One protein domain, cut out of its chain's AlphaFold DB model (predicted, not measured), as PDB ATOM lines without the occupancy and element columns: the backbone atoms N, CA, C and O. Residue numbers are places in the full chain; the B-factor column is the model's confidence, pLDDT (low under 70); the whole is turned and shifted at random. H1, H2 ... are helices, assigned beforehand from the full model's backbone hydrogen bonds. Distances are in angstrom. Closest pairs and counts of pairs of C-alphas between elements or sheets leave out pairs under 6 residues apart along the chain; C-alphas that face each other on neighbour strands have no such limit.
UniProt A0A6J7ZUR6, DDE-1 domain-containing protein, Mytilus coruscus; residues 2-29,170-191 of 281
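What this domain is: This is residues 2 to 29 and 170 to 191 of the 281 residues of the protein "DDE-1 domain-containing protein" of Mytilus coruscus (UniProt A0A6J7ZUR6). Two helices, the longer H2 and the shorter H1, lie side by side with a gap between them; from H1 an unnamed stretch folds back and pairs briefly with the stretch that leads into H2. The 50 printed residues hold H1 then H2 and no named strand; the class is all helix, with 22 residues in named elements, under half. The whole is compact, with a radius of gyration of the C-alphas of 10.9 A and spans of 29 by 26 by 19 A.

How they stand to each other: H2, residues 178 to 191, and H1, residues 10 to 17, are close but not clearly touching: their closest C-alphas, of Ile 184 and Ile 10, are 7.9 A apart. They stand at a shallow tilt of 8 degrees, opposite ways. Residues 24 to 25 pair with residues 173 to 174, antiparallel. Every O i to N i+4 pair is within hydrogen-bond range in H1, and 7 of 10 in H2.

Where its parts are: H2 measures 20.5 A, from C-alpha 178 at (223.459, 169.815, 182.831) to C-alpha 191. H1 measures 10.6 A, beginning at C-alpha 10 (236.254, 168.286, 184.862).

The domain as a whole: Residues 30 to 169 are not printed; C-alphas 29 and 170 are 10.3 A apart. Mean pLDDT of the printed part is 73.3; 21 residues are under 70, among them 175 to 185.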
ATOM      1  N   ASP A   2     236.434 183.638 189.192       71.44
ATOM      2  CA  ASP A   2     236.824 184.302 187.957       71.44
ATOM      3  C   ASP A   2     236.862 183.288 186.800       71.44
ATOM      4  O   ASP A   2     237.174 182.112 186.986       71.44
ATOM      5  N   ASN A   3     236.499 183.735 185.597       69.12
ATOM      6  CA  ASN A   3     236.314 182.868 184.426       69.12
ATOM      7  C   ASN A   3     237.648 182.552 183.711       69.12
ATOM      8  O   ASN A   3     237.773 182.722 182.499       69.12
ATOM      9  N   HIS A   4     238.676 182.168 184.474       72.69
ATOM     10  CA  HIS A   4     240.009 181.851 183.960       72.69
ATOM     11  C   HIS A   4     240.152 180.337 183.733       72.69
ATOM     12  O   HIS A   4     239.884 179.539 184.630       72.69
ATOM     13  N   GLU A   5     240.600 179.923 182.542       65.88
ATOM     14  CA  GLU A   5     240.533 178.514 182.106       65.88
ATOM     15  C   GLU A   5     241.286 177.533 183.025       65.88
ATOM     16  O   GLU A   5     240.887 176.378 183.153       65.88
ATOM     17  N   SER A   6     242.328 177.988 183.732       73.75
ATOM     18  CA  SER A   6     243.076 177.165 184.699       73.75
ATOM     19  C   SER A   6     242.280 176.749 185.941       73.75
ATOM     20  O   SER A   6     242.783 175.962 186.740       73.75
ATOM     21  N   HIS A   7     241.090 177.312 186.155       67.38
ATOM     22  CA  HIS A   7     240.237 177.026 187.307       67.38
ATOM     23  C   HIS A   7     239.090 176.057 186.998       67.38
ATOM     24  O   HIS A   7     238.347 175.709 187.909       67.38
ATOM     25  N   LEU A   8     238.951 175.597 185.749       71.81
ATOM     26  CA  LEU A   8     237.831 174.769 185.295       71.81
ATOM     27  C   LEU A   8     238.315 173.409 184.764       71.81
ATOM     28  O   LEU A   8     238.359 173.180 183.555       71.81
ATOM     29  N   SER A   9     238.678 172.496 185.673       78.69
ATOM     30  CA  SER A   9     238.867 171.073 185.351       78.69
ATOM     31  C   SER A   9     237.560 170.290 185.513       78.69
ATOM     32  O   SER A   9     236.719 170.639 186.338       78.69
ATOM     33  N   ILE A  10     237.407 169.200 184.754       77.75
ATOM     34  CA  ILE A  10     236.254 168.286 184.862       77.75
ATOM     35  C   ILE A  10     236.174 167.692 186.274       77.75
ATOM     36  O   ILE A  10     235.136 167.786 186.918       77.75
ATOM     37  N   GLU A  11     237.308 167.224 186.802       82.81
ATOM     38  CA  GLU A  11     237.442 166.674 188.160       82.81
ATOM     39  C   GLU A  11     236.894 167.612 189.255       82.81
ATOM     40  O   GLU A  11     236.289 167.149 190.221       82.81
ATOM     41  N   LEU A  12     237.076 168.933 189.112       82.00
ATOM     42  CA  LEU A  12     236.544 169.921 190.057       82.00
ATOM     43  C   LEU A  12     235.021 170.060 189.944       82.00
ATOM     44  O   LEU A  12     234.349 170.265 190.953       82.00
ATOM     45  N   ILE A  13     234.482 169.965 188.728       80.62
ATOM     46  CA  ILE A  13     233.051 170.109 188.444       80.62
ATOM     47  C   ILE A  13     232.300 168.864 188.919       80.62
ATOM     48  O   ILE A  13     231.319 169.000 189.646       80.62
ATOM     49  N   ASP A  14     232.807 167.670 188.611       81.50
ATOM     50  CA  ASP A  14     232.254 166.404 189.101       81.50
ATOM     51  C   ASP A  14     232.274 166.348 190.635       81.50
ATOM     52  O   ASP A  14     231.274 165.994 191.260       81.50
ATOM     53  N   LEU A  15     233.376 166.782 191.264       86.62
ATOM     54  CA  LEU A  15     233.474 166.878 192.722       86.62
ATOM     55  C   LEU A  15     232.499 167.912 193.308       86.62
ATOM     56  O   LEU A  15     231.945 167.676 194.380       86.62
ATOM     57  N   ALA A  16     232.269 169.041 192.634       83.94
ATOM     58  CA  ALA A  16     231.315 170.053 193.082       83.94
ATOM     59  C   ALA A  16     229.862 169.559 192.985       83.94
ATOM     60  O   ALA A  16     229.106 169.717 193.944       83.94
ATOM     61  N   ILE A  17     229.496 168.878 191.891       81.25
ATOM     62  CA  ILE A  17     228.188 168.220 191.724       81.25
ATOM     63  C   ILE A  17     227.999 167.148 192.806       81.25
ATOM     64  O   ILE A  17     227.011 167.180 193.537       81.25
ATOM     65  N   ALA A  18     228.985 166.265 193.001       84.69
ATOM     66  CA  ALA A  18     228.961 165.215 194.026       84.69
ATOM     67  C   ALA A  18     228.953 165.743 195.479       84.69
ATOM     68  O   ALA A  18     228.763 164.970 196.419       84.69
ATOM     69  N   ARG A  19     229.166 167.049 195.685       87.81
ATOM     70  CA  ARG A  19     229.067 167.735 196.984       87.81
ATOM     71  C   ARG A  19     227.917 168.742 197.064       87.81
ATOM     72  O   ARG A  19     227.795 169.403 198.090       87.81
ATOM     73  N   ASN A  20     227.076 168.832 196.030       84.44
ATOM     74  CA  ASN A  20     225.966 169.783 195.920       84.44
ATOM     75  C   ASN A  20     226.407 171.257 196.100       84.44
ATOM     76  O   ASN A  20     225.804 172.022 196.853       84.44
ATOM     77  N   VAL A  21     227.513 171.638 195.445       84.56
ATOM     78  CA  VAL A  21     228.123 172.978 195.510       84.56
ATOM     79  C   VAL A  21     228.020 173.679 194.157       84.56
ATOM     80  O   VAL A  21     228.738 173.335 193.221       84.56
ATOM     81  N   ASP A  22     227.190 174.718 194.060       81.94
ATOM     82  CA  ASP A  22     227.045 175.486 192.821       81.94
ATOM     83  C   ASP A  22     228.274 176.346 192.496       81.94
ATOM     84  O   ASP A  22     228.626 177.302 193.198       81.94
ATOM     85  N   LEU A  23     228.909 176.039 191.364       81.12
ATOM     86  CA  LEU A  23     230.051 176.787 190.844       81.12
ATOM     87  C   LEU A  23     229.579 177.947 189.955       81.12
ATOM     88  O   LEU A  23     229.375 177.798 188.750       81.12
ATOM     89  N   PHE A  24     229.439 179.131 190.549       81.00
ATOM     90  CA  PHE A  24     229.132 180.368 189.825       81.00
ATOM     91  C   PHE A  24     230.376 180.958 189.145       81.00
ATOM     92  O   PHE A  24     231.366 181.281 189.813       81.00
ATOM     93  N   CYS A  25     230.311 181.176 187.831       81.00
ATOM     94  CA  CYS A  25     231.286 181.970 187.082       81.00
ATOM     95  C   CYS A  25     230.783 183.407 186.886       81.00
ATOM     96  O   CYS A  25     229.673 183.619 186.389       81.00
ATOM     97  N   LEU A  26     231.607 184.388 187.269       81.44
ATOM     98  CA  LEU A  26     231.305 185.810 187.084       81.44
ATOM     99  C   LEU A  26     231.519 186.240 185.618       81.44
ATOM    100  O   LEU A  26     232.413 185.698 184.960       81.44
ATOM    101  N   PRO A  27     230.767 187.235 185.101       78.50
ATOM    102  CA  PRO A  27     231.002 187.775 183.765       78.50
ATOM    103  C   PRO A  27     232.406 188.391 183.621       78.50
ATOM    104  O   PRO A  27     232.973 188.887 184.605       78.50
ATOM    105  N   PRO A  28     232.981 188.419 182.406       76.31
ATOM    106  CA  PRO A  28     234.348 188.881 182.184       76.31
ATOM    107  C   PRO A  28     234.529 190.339 182.622       76.31
ATOM    108  O   PRO A  28     233.634 191.167 182.482       76.31
ATOM    109  N   HIS A  29     235.706 190.649 183.171       75.88
ATOM    110  CA  HIS A  29     236.082 191.959 183.730       75.88
ATOM    111  C   HIS A  29     235.265 192.460 184.953       75.88
ATOM    112  O   HIS A  29     235.656 193.456 185.565       75.88
ATOM    113  N   THR A 170     230.605 186.047 178.068       55.34
ATOM    114  CA  THR A 170     230.136 185.037 178.985       55.34
ATOM    115  C   THR A 170     229.257 185.735 180.014       55.34
ATOM    116  O   THR A 170     229.715 186.179 181.062       55.34
ATOM    117  N   VAL A 171     227.963 185.830 179.688       60.97
ATOM    118  CA  VAL A 171     226.872 185.956 180.670       60.97
ATOM    119  C   VAL A 171     227.175 185.024 181.845       60.97
ATOM    120  O   VAL A 171     227.652 183.914 181.599       60.97
ATOM    121  N   ALA A 172     226.919 185.458 183.084       65.12
ATOM    122  CA  ALA A 172     227.170 184.664 184.288       65.12
ATOM    123  C   ALA A 172     226.562 183.255 184.164       65.12
ATOM    124  O   ALA A 172     225.432 183.114 183.693       65.12
ATOM    125  N   ARG A 173     227.301 182.213 184.572       70.69
ATOM    126  CA  ARG A 173     226.868 180.809 184.412       70.69
ATOM    127  C   ARG A 173     227.034 180.012 185.694       70.69
ATOM    128  O   ARG A 173     228.007 180.201 186.423       70.69
ATOM    129  N   VAL A 174     226.112 179.078 185.900       74.50
ATOM    130  CA  VAL A 174     226.252 177.974 186.852       74.50
ATOM    131  C   VAL A 174     226.913 176.817 186.104       74.50
ATOM    132  O   VAL A 174     226.351 176.275 185.155       74.50
ATOM    133  N   ILE A 175     228.140 176.479 186.497       69.81
ATOM    134  CA  ILE A 175     228.981 175.456 185.851       69.81
ATOM    135  C   ILE A 175     228.495 174.031 186.169       69.81
ATOM    136  O   ILE A 175     228.732 173.112 185.391       69.81
ATOM    137  N   THR A 176     227.782 173.854 187.280       67.50
ATOM    138  CA  THR A 176     227.181 172.586 187.731       67.50
ATOM    139  C   THR A 176     225.905 172.191 186.972       67.50
ATOM    140  O   THR A 176     225.373 171.108 187.199       67.50
ATOM    141  N   GLY A 177     225.413 173.029 186.050       68.19
ATOM    142  CA  GLY A 177     224.224 172.740 185.243       68.19
ATOM    143  C   GLY A 177     224.463 171.708 184.130       68.19
ATOM    144  O   GLY A 177     225.499 171.714 183.463       68.19
ATOM    145  N   SER A 178     223.455 170.870 183.865       58.94
ATOM    146  CA  SER A 178     223.459 169.815 182.831       58.94
ATOM    147  C   SER A 178     223.877 170.297 181.434       58.94
ATOM    148  O   SER A 178     224.575 169.585 180.712       58.94
ATOM    149  N   GLU A 179     223.509 171.523 181.056       60.56
ATOM    150  CA  GLU A 179     223.858 172.110 179.755       60.56
ATOM    151  C   GLU A 179     225.344 172.462 179.603       60.56
ATOM    152  O   GLU A 179     225.843 172.547 178.478       60.56
ATOM    153  N   TRP A 180     226.079 172.650 180.704       61.53
ATOM    154  CA  TRP A 180     227.522 172.899 180.648       61.53
ATOM    155  C   TRP A 180     228.326 171.604 180.494       61.53
ATOM    156  O   TRP A 180     229.341 171.601 179.799       61.53
ATOM    157  N   ARG A 181     227.834 170.490 181.054       62.06
ATOM    158  CA  ARG A 181     228.440 169.160 180.906       62.06
ATOM    159  C   ARG A 181     228.608 168.778 179.431       62.06
ATOM    160  O   ARG A 181     229.737 168.561 178.993       62.06
ATOM    161  N   LYS A 182     227.522 168.856 178.648       63.97
ATOM    162  CA  LYS A 182     227.529 168.645 177.184       63.97
ATOM    163  C   LYS A 182     228.580 169.521 176.484       63.97
ATOM    164  O   LYS A 182     229.345 169.049 175.648       63.97
ATOM    165  N   GLN A 183     228.666 170.798 176.872       66.19
ATOM    166  CA  GLN A 183     229.609 171.764 176.293       66.19
ATOM    167  C   GLN A 183     231.078 171.484 176.649       66.19
ATOM    168  O   GLN A 183     231.958 171.929 175.908       66.19
ATOM    169  N   ILE A 184     231.372 170.782 177.750       67.38
ATOM    170  CA  ILE A 184     232.728 170.297 178.042       67.38
ATOM    171  C   ILE A 184     233.002 169.000 177.284       67.38
ATOM    172  O   ILE A 184     234.029 168.927 176.617       67.38
ATOM    173  N   GLU A 185     232.096 168.023 177.329       66.81
ATOM    174  CA  GLU A 185     232.238 166.735 176.634       66.81
ATOM    175  C   GLU A 185     232.474 166.954 175.122       66.81
ATOM    176  O   GLU A 185     233.439 166.439 174.555       66.81
ATOM    177  N   GLU A 186     231.726 167.866 174.487       71.62
ATOM    178  CA  GLU A 186     231.987 168.312 173.110       71.62
ATOM    179  C   GLU A 186     233.369 168.964 172.908       71.62
ATOM    180  O   GLU A 186     233.978 168.803 171.848       71.62
ATOM    181  N   LYS A 187     233.870 169.751 173.869       69.88
ATOM    182  CA  LYS A 187     235.182 170.423 173.770       69.88
ATOM    183  C   LYS A 187     236.337 169.444 173.962       69.88
ATOM    184  O   LYS A 187     237.333 169.558 173.250       69.88
ATOM    185  N   GLU A 188     236.197 168.493 174.880       67.69
ATOM    186  CA  GLU A 188     237.098 167.355 175.074       67.69
ATOM    187  C   GLU A 188     237.184 166.528 173.791       67.69
ATOM    188  O   GLU A 188     238.278 166.312 173.263       67.69
ATOM    189  N   GLU A 189     236.038 166.157 173.208       69.44
ATOM    190  CA  GLU A 189     236.003 165.472 171.919       69.44
ATOM    191  C   GLU A 189     236.678 166.283 170.814       69.44
ATOM    192  O   GLU A 189     237.492 165.734 170.072       69.44
ATOM    193  N   LYS A 190     236.368 167.580 170.683       71.19
ATOM    194  CA  LYS A 190     236.948 168.445 169.641       71.19
ATOM    195  C   LYS A 190     238.465 168.579 169.809       71.19
ATOM    196  O   LYS A 190     239.179 168.464 168.813       71.19
ATOM    197  N   LYS A 191     238.975 168.703 171.043       68.25
ATOM    198  CA  LYS A 191     240.417 168.643 171.348       68.25
ATOM    199  C   LYS A 191     241.015 167.286 170.974       68.25
ATOM    200  O   LYS A 191     241.991 167.240 170.237       68.25
TER     201      LYS A 191